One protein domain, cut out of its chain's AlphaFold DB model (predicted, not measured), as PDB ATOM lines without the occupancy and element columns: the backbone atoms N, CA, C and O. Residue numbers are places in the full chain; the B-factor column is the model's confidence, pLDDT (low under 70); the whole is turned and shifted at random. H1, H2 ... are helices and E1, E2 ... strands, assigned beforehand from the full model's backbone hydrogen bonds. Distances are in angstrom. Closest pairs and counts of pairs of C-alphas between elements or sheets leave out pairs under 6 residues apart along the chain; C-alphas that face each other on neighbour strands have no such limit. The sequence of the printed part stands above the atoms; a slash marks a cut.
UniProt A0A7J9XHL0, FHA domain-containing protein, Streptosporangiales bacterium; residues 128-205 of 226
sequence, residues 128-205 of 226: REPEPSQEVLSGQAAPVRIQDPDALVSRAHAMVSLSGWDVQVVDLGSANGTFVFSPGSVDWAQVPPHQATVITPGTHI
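What this domain is: This is residues 128 to 205 of the 226 residues of the protein "FHA domain-containing protein" of Streptosporangiales bacterium (UniProt A0A7J9XHL0). With little regular structure, the model has a small twisted sheet, E2, E3 and E6, with the hairpin E4 and E5 beside one end of E3 and H1 and E1 on the side of E2. The 78 printed residues, 31 in named elements, run H1 E1 E2 E3 E4 E5 E6, mostly strand; both sheets are antiparallel. The whole is compact, radius of gyration of the C-alphas 12.7 A, spanning 36 by 33 by 19 A.

How they stand to each other: H1, residues 134 to 137, is too short for an O i to N i+4 pair. E1, residues 142 to 145, and E2, 158 to 163, are near each other. E2 forms a hairpin with E3, 166 to 171 (N 161 to O 168, 2.8 A). E4, 178 to 181, forms one with E5, 189 to 191 (N 180 to O 189, 2.8 A). E6, 196 to 199, is E3's antiparallel neighbour (N 169 to O 197, 2.8 A).

Where its parts are: E2 spans 15.6 A from C-alpha 158 at (-15.196, 36.094, -30.724); E3 spans 16.5 A. E6 ends at (-12.991, 33.450, -17.860).

The domain as a whole: The printed part has no cut. The link E1 to E2 is long. No printed residue is under 70.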
ATOM      1  N   ARG A 128     -16.993  43.348 -35.923       92.31
ATOM      2  CA  ARG A 128     -17.378  44.560 -36.686       92.31
ATOM      3  C   ARG A 128     -18.704  44.416 -37.435       92.31
ATOM      4  O   ARG A 128     -19.385  45.408 -37.703       92.31
ATOM      5  N   GLU A 129     -19.038  43.182 -37.805       89.81
ATOM      6  CA  GLU A 129     -20.230  42.815 -38.569       89.81
ATOM      7  C   GLU A 129     -20.666  41.399 -38.152       89.81
ATOM      8  O   GLU A 129     -20.431  40.436 -38.882       89.81
ATOM      9  N   PRO A 130     -21.225  41.253 -36.938       89.00
ATOM     10  CA  PRO A 130     -21.566  39.948 -36.368       89.00
ATOM     11  C   PRO A 130     -22.900  39.387 -36.892       89.00
ATOM     12  O   PRO A 130     -23.162  38.200 -36.736       89.00
ATOM     13  N   GLU A 131     -23.738  40.199 -37.539       88.44
ATOM     14  CA  GLU A 131     -25.077  39.820 -38.024       88.44
ATOM     15  C   GLU A 131     -25.130  38.567 -38.929       88.44
ATOM     16  O   GLU A 131     -26.016  37.740 -38.723       88.44
ATOM     17  N   PRO A 132     -24.215  38.362 -39.902       87.19
ATOM     18  CA  PRO A 132     -24.234  37.176 -40.761       87.19
ATOM     19  C   PRO A 132     -23.637  35.913 -40.110       87.19
ATOM     20  O   PRO A 132     -23.487  34.899 -40.790       87.19
ATOM     21  N   SER A 133     -23.257  35.955 -38.830       86.75
ATOM     22  CA  SER A 133     -22.667  34.801 -38.132       86.75
ATOM     23  C   SER A 133     -23.705  33.705 -37.916       86.75
ATOM     24  O   SER A 133     -24.860  33.992 -37.599       86.75
ATOM     25  N   GLN A 134     -23.299  32.439 -38.032       87.50
ATOM     26  CA  GLN A 134     -24.224  31.315 -37.888       87.50
ATOM     27  C   GLN A 134     -24.882  31.284 -36.503       87.50
ATOM     28  O   GLN A 134     -26.077  30.999 -36.421       87.50
ATOM     29  N   GLU A 135     -24.150  31.599 -35.428       87.44
ATOM     30  CA  GLU A 135     -24.732  31.630 -34.078       87.44
ATOM     31  C   GLU A 135     -25.829  32.693 -33.943       87.44
ATOM     32  O   GLU A 135     -26.859  32.431 -33.320       87.44
ATOM     33  N   VAL A 136     -25.654  33.850 -34.592       88.81
ATOM     34  CA  VAL A 136     -26.641  34.941 -34.603       88.81
ATOM     35  C   VAL A 136     -27.854  34.575 -35.451       88.81
ATOM     36  O   VAL A 136     -28.990  34.699 -35.002       88.81
ATOM     37  N   LEU A 137     -27.628  34.050 -36.657       88.94
ATOM     38  CA  LEU A 137     -28.701  33.624 -37.560       88.94
ATOM     39  C   LEU A 137     -29.534  32.471 -36.987       88.94
ATOM     40  O   LEU A 137     -30.725  32.371 -37.274       88.94
ATOM     41  N   SER A 138     -28.918  31.613 -36.173       87.00
ATOM     42  CA  SER A 138     -29.594  30.500 -35.497       87.00
ATOM     43  C   SER A 138     -30.307  30.926 -34.207       87.00
ATOM     44  O   SER A 138     -30.950  30.090 -33.581       87.00
ATOM     45  N   GLY A 139     -30.180  32.193 -33.792       85.25
ATOM     46  CA  GLY A 139     -30.750  32.711 -32.545       85.25
ATOM     47  C   GLY A 139     -30.058  32.210 -31.276       85.25
ATOM     48  O   GLY A 139     -30.608  32.360 -30.191       85.25
ATOM     49  N   GLN A 140     -28.867  31.613 -31.393       85.19
ATOM     50  CA  GLN A 140     -28.114  31.094 -30.246       85.19
ATOM     51  C   GLN A 140     -27.269  32.164 -29.551       85.19
ATOM     52  O   GLN A 140     -26.834  31.955 -28.420       85.19
ATOM     53  N   ALA A 141     -27.012  33.285 -30.225       90.06
ATOM     54  CA  ALA A 141     -26.272  34.405 -29.672       90.06
ATOM     55  C   ALA A 141     -26.765  35.742 -30.237       90.06
ATOM     56  O   ALA A 141     -27.169  35.830 -31.396       90.06
ATOM     57  N   ALA A 142     -26.678  36.803 -29.441       91.62
ATOM     58  CA  ALA A 142     -26.982  38.156 -29.888       91.62
ATOM     59  C   ALA A 142     -25.750  38.845 -30.515       91.62
ATOM     60  O   ALA A 142     -24.619  38.651 -30.061       91.62
ATOM     61  N   PRO A 143     -25.936  39.679 -31.554       93.00
ATOM     62  CA  PRO A 143     -24.842  40.400 -32.192       93.00
ATOM     63  C   PRO A 143     -24.382  41.607 -31.357       93.00
ATOM     64  O   PRO A 143     -25.182  42.477 -31.011       93.00
ATOM     65  N   VAL A 144     -23.074  41.723 -31.120       92.56
ATOM     66  CA  VAL A 144     -22.426  42.900 -30.517       92.56
ATOM     67  C   VAL A 144     -21.498  43.537 -31.538       92.56
ATOM     68  O   VAL A 144     -20.418  43.027 -31.848       92.56
ATOM     69  N   ARG A 145     -21.941  44.670 -32.087       92.25
ATOM     70  CA  ARG A 145     -21.203  45.376 -33.130       92.25
ATOM     71  C   ARG A 145     -20.130  46.279 -32.538       92.25
ATOM     72  O   ARG A 145     -20.422  47.169 -31.746       92.25
ATOM     73  N   ILE A 146     -18.905  46.097 -33.011       90.06
ATOM     74  CA  ILE A 146     -17.738  46.871 -32.605       90.06
ATOM     75  C   ILE A 146     -17.375  47.877 -33.686       90.06
ATOM     76  O   ILE A 146     -17.211  47.540 -34.859       90.06
ATOM     77  N   GLN A 147     -17.253  49.136 -33.275       87.31
ATOM     78  CA  GLN A 147     -16.839  50.223 -34.151       87.31
ATOM     79  C   GLN A 147     -15.320  50.188 -34.326       87.31
ATOM     80  O   GLN A 147     -14.574  50.652 -33.469       87.31
ATOM     81  N   ASP A 148     -14.853  49.608 -35.419       84.81
ATOM     82  CA  ASP A 148     -13.429  49.399 -35.644       84.81
ATOM     83  C   ASP A 148     -12.996  50.070 -36.958       84.81
ATOM     84  O   ASP A 148     -13.177  49.494 -38.033       84.81
ATOM     85  N   PRO A 149     -12.502  51.322 -36.901       78.69
ATOM     86  CA  PRO A 149     -12.117  52.064 -38.101       78.69
ATOM     87  C   PRO A 149     -10.852  51.506 -38.768       78.69
ATOM     88  O   PRO A 149     -10.686  51.692 -39.970       78.69
ATOM     89  N   ASP A 150      -9.995  50.814 -38.012       84.62
ATOM     90  CA  ASP A 150      -8.717  50.266 -38.490       84.62
ATOM     91  C   ASP A 150      -8.845  48.847 -39.083       84.62
ATOM     92  O   ASP A 150      -7.894  48.290 -39.621       84.62
ATOM     93  N   ALA A 151     -10.047  48.260 -39.047       84.00
ATOM     94  CA  ALA A 151     -10.337  46.915 -39.550       84.00
ATOM     95  C   ALA A 151      -9.510  45.777 -38.899       84.00
ATOM     96  O   ALA A 151      -9.373  44.700 -39.488       84.00
ATOM     97  N   LEU A 152      -9.032  45.982 -37.668       87.19
ATOM     98  CA  LEU A 152      -8.378  44.988 -36.814       87.19
ATOM     99  C   LEU A 152      -9.362  43.962 -36.226       87.19
ATOM    100  O   LEU A 152      -8.962  42.870 -35.815       87.19
ATOM    101  N   VAL A 153     -10.659  44.264 -36.183       89.38
ATOM    102  CA  VAL A 153     -11.687  43.350 -35.675       89.38
ATOM    103  C   VAL A 153     -12.358  42.606 -36.838       89.38
ATOM    104  O   VAL A 153     -12.948  43.201 -37.741       89.38
ATOM    105  N   SER A 154     -12.310  41.269 -36.815       88.19
ATOM    106  CA  SER A 154     -13.045  40.403 -37.748       88.19
ATOM    107  C   SER A 154     -14.566  40.634 -37.732       88.19
ATOM    108  O   SER A 154     -15.123  41.201 -36.793       88.19
ATOM    109  N   ARG A 155     -15.258  40.193 -38.798       89.88
ATOM    110  CA  ARG A 155     -16.731  40.301 -38.929       89.88
ATOM    111  C   ARG A 155     -17.434  39.623 -37.749       89.88
ATOM    112  O   ARG A 155     -18.061  40.317 -36.956       89.88
ATOM    113  N   ALA A 156     -17.193  38.324 -37.601       91.00
ATOM    114  CA  ALA A 156     -17.355  37.568 -36.368       91.00
ATOM    115  C   ALA A 156     -15.949  37.358 -35.793       91.00
ATOM    116  O   ALA A 156     -15.092  36.817 -36.493       91.00
ATOM    117  N   HIS A 157     -15.667  37.872 -34.599       92.62
ATOM    118  CA  HIS A 157     -14.327  37.805 -34.011       92.62
ATOM    119  C   HIS A 157     -14.282  36.774 -32.891       92.62
ATOM    120  O   HIS A 157     -13.539  35.801 -32.974       92.62
ATOM    121  N   ALA A 158     -15.113  36.973 -31.874       94.12
ATOM    122  CA  ALA A 158     -15.196  36.094 -30.724       94.12
ATOM    123  C   ALA A 158     -16.653  35.914 -30.314       94.12
ATOM    124  O   ALA A 158     -17.471  36.820 -30.479       94.12
ATOM    125  N   MET A 159     -16.962  34.757 -29.749       94.12
ATOM    126  CA  MET A 159     -18.219  34.491 -29.076       94.12
ATOM    127  C   MET A 159     -17.974  34.434 -27.571       94.12
ATOM    128  O   MET A 159     -17.075  33.736 -27.105       94.12
ATOM    129  N   VAL A 160     -18.801  35.138 -26.811       93.44
ATOM    130  CA  VAL A 160     -18.919  34.963 -25.366       93.44
ATOM    131  C   VAL A 160     -20.141  34.094 -25.117       93.44
ATOM    132  O   VAL A 160     -21.239  34.443 -25.531       93.44
ATOM    133  N   SER A 161     -19.947  32.946 -24.485       91.19
ATOM    134  CA  SER A 161     -20.979  31.948 -24.209       91.19
ATOM    135  C   SER A 161     -21.146  31.758 -22.706       91.19
ATOM    136  O   SER A 161     -20.188  31.885 -21.939       91.19
ATOM    137  N   LEU A 162     -22.369  31.437 -22.291       87.56
ATOM    138  CA  LEU A 162     -22.704  31.104 -20.912       87.56
ATOM    139  C   LEU A 162     -22.847  29.589 -20.776       87.56
ATOM    140  O   LEU A 162     -23.730  28.982 -21.379       87.56
ATOM    141  N   SER A 163     -22.009  28.971 -19.946       83.50
ATOM    142  CA  SER A 163     -22.100  27.546 -19.626       83.50
ATOM    143  C   SER A 163     -22.451  27.379 -18.151       83.50
ATOM    144  O   SER A 163     -21.587  27.376 -17.277       83.50
ATOM    145  N   GLY A 164     -23.751  27.288 -17.853       78.31
ATOM    146  CA  GLY A 164     -24.242  27.244 -16.475       78.31
ATOM    147  C   GLY A 164     -23.968  28.556 -15.735       78.31
ATOM    148  O   GLY A 164     -24.701  29.524 -15.934       78.31
ATOM    149  N   TRP A 165     -22.926  28.560 -14.896       78.56
ATOM    150  CA  TRP A 165     -22.453  29.711 -14.107       78.56
ATOM    151  C   TRP A 165     -21.117  30.274 -14.598       78.56
ATOM    152  O   TRP A 165     -20.665  31.305 -14.104       78.56
ATOM    153  N   ASP A 166     -20.483  29.596 -15.550       84.25
ATOM    154  CA  ASP A 166     -19.190  29.976 -16.089       84.25
ATOM    155  C   ASP A 166     -19.376  30.768 -17.382       84.25
ATOM    156  O   ASP A 166     -20.201  30.427 -18.238       84.25
ATOM    157  N   VAL A 167     -18.571  31.815 -17.543       90.25
ATOM    158  CA  VAL A 167     -18.493  32.575 -18.792       90.25
ATOM    159  C   VAL A 167     -17.316  32.050 -19.597       90.25
ATOM    160  O   VAL A 167     -16.217  31.870 -19.074       90.25
ATOM    161  N   GLN A 168     -17.546  31.787 -20.876       93.44
ATOM    162  CA  GLN A 168     -16.547  31.247 -21.787       93.44
ATOM    163  C   GLN A 168     -16.360  32.178 -22.973       93.44
ATOM    164  O   GLN A 168     -17.325  32.711 -23.512       93.44
ATOM    165  N   VAL A 169     -15.117  32.338 -23.412       94.88
ATOM    166  CA  VAL A 169     -14.762  33.052 -24.639       94.88
ATOM    167  C   VAL A 169     -14.262  32.038 -25.656       94.88
ATOM    168  O   VAL A 169     -13.417  31.201 -25.344       94.88
ATOM    169  N   VAL A 170     -14.792  32.114 -26.870       95.00
ATOM    170  CA  VAL A 170     -14.391  31.301 -28.017       95.00
ATOM    171  C   VAL A 170     -13.943  32.252 -29.116       95.00
ATOM    172  O   VAL A 170     -14.724  33.090 -29.562       95.00
ATOM    173  N   ASP A 171     -12.708  32.122 -29.582       94.56
ATOM    174  CA  ASP A 171     -12.275  32.825 -30.788       94.56
ATOM    175  C   ASP A 171     -12.868  32.135 -32.031       94.56
ATOM    176  O   ASP A 171     -12.796  30.914 -32.165       94.56
ATOM    177  N   LEU A 172     -13.485  32.892 -32.939       92.44
ATOM    178  CA  LEU A 172     -14.172  32.344 -34.119       92.44
ATOM    179  C   LEU A 172     -13.256  32.243 -35.352       92.44
ATOM    180  O   LEU A 172     -13.740  32.240 -36.484       92.44
ATOM    181  N   GLY A 173     -11.940  32.149 -35.149       88.44
ATOM    182  CA  GLY A 173     -10.947  32.179 -36.222       88.44
ATOM    183  C   GLY A 173     -10.638  33.612 -36.641       88.44
ATOM    184  O   GLY A 173     -10.667  33.952 -37.828       88.44
ATOM    185  N   SER A 174     -10.416  34.488 -35.661       89.50
ATOM    186  CA  SER A 174     -10.126  35.891 -35.930       89.50
ATOM    187  C   SER A 174      -8.753  36.074 -36.594       89.50
ATOM    188  O   SER A 174      -7.837  35.278 -36.415       89.50
ATOM    189  N   ALA A 175      -8.595  37.142 -37.385       88.12
ATOM    190  CA  ALA A 175      -7.340  37.386 -38.104       88.12
ATOM    191  C   ALA A 175      -6.203  37.845 -37.176       88.12
ATOM    192  O   ALA A 175      -5.046  37.525 -37.426       88.12
ATOM    193  N   ASN A 176      -6.541  38.594 -36.120       88.50
ATOM    194  CA  ASN A 176      -5.579  39.169 -35.175       88.50
ATOM    195  C   ASN A 176      -5.523  38.419 -33.834       88.50
ATOM    196  O   ASN A 176      -4.693  38.745 -32.993       88.50
ATOM    197  N   GLY A 177      -6.378  37.412 -33.636       90.44
ATOM    198  CA  GLY A 177      -6.488  36.677 -32.383       90.44
ATOM    199  C   GLY A 177      -7.311  37.404 -31.315       90.44
ATOM    200  O   GLY A 177      -7.439  38.630 -31.303       90.44
ATOM    201  N   THR A 178      -7.823  36.603 -30.383       93.75
ATOM    202  CA  THR A 178      -8.444  37.058 -29.138       93.75
ATOM    203  C   THR A 178      -7.481  36.813 -27.980       93.75
ATOM    204  O   THR A 178      -6.880  35.743 -27.886       93.75
ATOM    205  N   PHE A 179      -7.356  37.771 -27.067       94.31
ATOM    206  CA  PHE A 179      -6.496  37.671 -25.889       94.31
ATOM    207  C   PHE A 179      -7.295  37.937 -24.622       94.31
ATOM    208  O   PHE A 179      -8.238  38.723 -24.623       94.31
ATOM    209  N   VAL A 180      -6.908  37.300 -23.524       95.50
ATOM    210  CA  VAL A 180      -7.510  37.493 -22.210       95.50
ATOM    211  C   VAL A 180      -6.444  37.802 -21.173       95.50
ATOM    212  O   VAL A 180      -5.385  37.179 -21.128       95.50
ATOM    213  N   PHE A 181      -6.737  38.761 -20.310       94.88
ATOM    214  CA  PHE A 181      -5.949  39.092 -19.139       94.88
ATOM    215  C   PHE A 181      -6.774  38.745 -17.909       94.88
ATOM    216  O   PHE A 181      -7.744  39.432 -17.585       94.88
ATOM    217  N   SER A 182      -6.428  37.640 -17.256       92.19
ATOM    218  CA  SER A 182      -7.169  37.178 -16.083       92.19
ATOM    219  C   SER A 182      -6.718  37.916 -14.820       92.19
ATOM    220  O   SER A 182      -5.549  38.299 -14.710       92.19
ATOM    221  N   PRO A 183      -7.612  38.119 -13.839       89.06
ATOM    222  CA  PRO A 183      -7.246  38.758 -12.583       89.06
ATOM    223  C   PRO A 183      -6.176  37.925 -11.865       89.06
ATOM    224  O   PRO A 183      -6.377  36.753 -11.559       89.06
ATOM    225  N   GLY A 184      -5.019  38.534 -11.602       87.88
ATOM    226  CA  GLY A 184      -3.866  37.857 -10.998       87.88
ATOM    227  C   GLY A 184      -2.895  37.218 -11.998       87.88
ATOM    228  O   GLY A 184      -1.847  36.725 -11.581       87.88
ATOM    229  N   SER A 185      -3.193  37.258 -13.299       89.31
ATOM    230  CA  SER A 185      -2.207  36.969 -14.340       89.31
ATOM    231  C   SER A 185      -1.188  38.104 -14.454       89.31
ATOM    232  O   SER A 185      -1.483  39.265 -14.176       89.31
ATOM    233  N   VAL A 186       0.027  37.746 -14.863       87.94
ATOM    234  CA  VAL A 186       1.116  38.699 -15.132       87.94
ATOM    235  C   VAL A 186       1.179  39.119 -16.600       87.94
ATOM    236  O   VAL A 186       1.655  40.210 -16.896       87.94
ATOM    237  N   ASP A 187       0.633  38.296 -17.496       92.25
ATOM    238  CA  ASP A 187       0.686  38.473 -18.944       92.25
ATOM    239  C   ASP A 187      -0.671  38.158 -19.588       92.25
ATOM    240  O   ASP A 187      -1.514  37.462 -19.011       92.25
ATOM    241  N   TRP A 188      -0.860  38.661 -20.809       92.94
ATOM    242  CA  TRP A 188      -1.991  38.309 -21.664       92.94
ATOM    243  C   TRP A 188      -1.856  36.871 -22.169       92.94
ATOM    244  O   TRP A 188      -0.801  36.469 -22.659       92.94
ATOM    245  N   ALA A 189      -2.944  36.111 -22.100       93.44
ATOM    246  CA  ALA A 189      -3.040  34.773 -22.665       93.44
ATOM    247  C   ALA A 189      -3.871  34.809 -23.952       93.44
ATOM    248  O   ALA A 189      -4.960  35.377 -23.976       93.44
ATOM    249  N   GLN A 190      -3.378  34.197 -25.026       94.06
ATOM    250  CA  GLN A 190      -4.151  34.067 -26.258       94.06
ATOM    251  C   GLN A 190      -5.239  33.002 -26.091       94.06
ATOM    252  O   GLN A 190      -4.974  31.907 -25.592       94.06
ATOM    253  N   VAL A 191      -6.452  33.313 -26.544       94.25
ATOM    254  CA  VAL A 191      -7.547  32.349 -26.645       94.25
ATOM    255  C   VAL A 191      -7.342  31.525 -27.919       94.25
ATOM    256  O   VAL A 191      -7.295  32.097 -29.012       94.25
ATOM    257  N   PRO A 192      -7.209  30.195 -27.813       93.69
ATOM    258  CA  PRO A 192      -7.069  29.338 -28.979       93.69
ATOM    259  C   PRO A 192      -8.317  29.393 -29.883       93.69
ATOM    260  O   PRO A 192      -9.447  29.412 -29.381       93.69
ATOM    261  N   PRO A 193      -8.137  29.392 -31.218       92.19
ATOM    262  CA  PRO A 193      -9.246  29.457 -32.162       92.19
ATOM    263  C   PRO A 193     -10.163  28.243 -32.015       92.19
ATOM    264  O   PRO A 193      -9.712  27.104 -31.901       92.19
ATOM    265  N   HIS A 194     -11.468  28.504 -32.035       92.00
ATOM    266  CA  HIS A 194     -12.553  27.531 -31.908       92.00
ATOM    267  C   HIS A 194     -12.541  26.708 -30.611       92.00
ATOM    268  O   HIS A 194     -13.211  25.678 -30.525       92.00
ATOM    269  N   GLN A 195     -11.811  27.159 -29.589       92.94
ATOM    270  CA  GLN A 195     -11.739  26.500 -28.293       92.94
ATOM    271  C   GLN A 195     -12.287  27.411 -27.193       92.94
ATOM    272  O   GLN A 195     -11.877  28.560 -27.040       92.94
ATOM    273  N   ALA A 196     -13.217  26.873 -26.404       92.12
ATOM    274  CA  ALA A 196     -13.803  27.585 -25.280       92.12
ATOM    275  C   ALA A 196     -12.796  27.745 -24.138       92.12
ATOM    276  O   ALA A 196     -12.282  26.764 -23.599       92.12
ATOM    277  N   THR A 197     -12.551  28.996 -23.764       93.75
ATOM    278  CA  THR A 197     -11.701  29.383 -22.639       93.75
ATOM    279  C   THR A 197     -12.569  29.996 -21.553       93.75
ATOM    280  O   THR A 197     -13.218  31.015 -21.778       93.75
ATOM    281  N   VAL A 198     -12.604  29.366 -20.377       92.56
ATOM    282  CA  VAL A 198     -13.346  29.878 -19.216       92.56
ATOM    283  C   VAL A 198     -12.662  31.140 -18.691       92.56
ATOM    284  O   VAL A 198     -11.444  31.155 -18.515       92.56
ATOM    285  N   ILE A 199     -13.449  32.181 -18.427       91.44
ATOM    286  CA  ILE A 199     -12.991  33.450 -17.860       91.44
ATOM    287  C   ILE A 199     -13.675  33.731 -16.522       91.44
ATOM    288  O   ILE A 199     -14.780  33.264 -16.252       91.44
ATOM    289  N   THR A 200     -13.015  34.521 -15.680       90.75
ATOM    290  CA  THR A 200     -13.499  34.872 -14.341       90.75
ATOM    291  C   THR A 200     -13.816  36.359 -14.242       90.75
ATOM    292  O   THR A 200     -13.237  37.153 -14.981       90.75
ATOM    293  N   PRO A 201     -14.689  36.783 -13.316       90.19
ATOM    294  CA  PRO A 201     -14.949  38.201 -13.101       90.19
ATOM    295  C   PRO A 201     -13.661  38.992 -12.846       90.19
ATOM    296  O   PRO A 201     -12.811  38.562 -12.072       90.19
ATOM    297  N   GLY A 202     -13.528  40.146 -13.491       90.00
ATOM    298  CA  GLY A 202     -12.309  40.953 -13.536       90.00
ATOM    299  C   GLY A 202     -11.382  40.625 -14.712       90.00
ATOM    300  O   GLY A 202     -10.349  41.274 -14.855       90.00
ATOM    301  N   THR A 203     -11.712  39.639 -15.554       93.56
ATOM    302  CA  THR A 203     -10.944  39.351 -16.773       93.56
ATOM    303  C   THR A 203     -11.160  40.445 -17.818       93.56
ATOM    304  O   THR A 203     -12.297  40.803 -18.130       93.56
ATOM    305  N   HIS A 204     -10.070  40.923 -18.419       94.75
ATOM    306  CA  HIS A 204     -10.122  41.757 -19.618       94.75
ATOM    307  C   HIS A 204      -9.958  40.896 -20.869       94.75
ATOM    308  O   HIS A 204      -9.158  39.969 -20.886       94.75
ATOM    309  N   ILE A 205     -10.706  41.196 -21.921       94.56
ATOM    310  CA  ILE A 205     -10.665  40.506 -23.209       94.56
ATOM    311  C   ILE A 205     -10.263  41.545 -24.247       94.56
ATOM    312  O   ILE A 205     -10.908  42.584 -24.349       94.56
TER     313      ILE A 205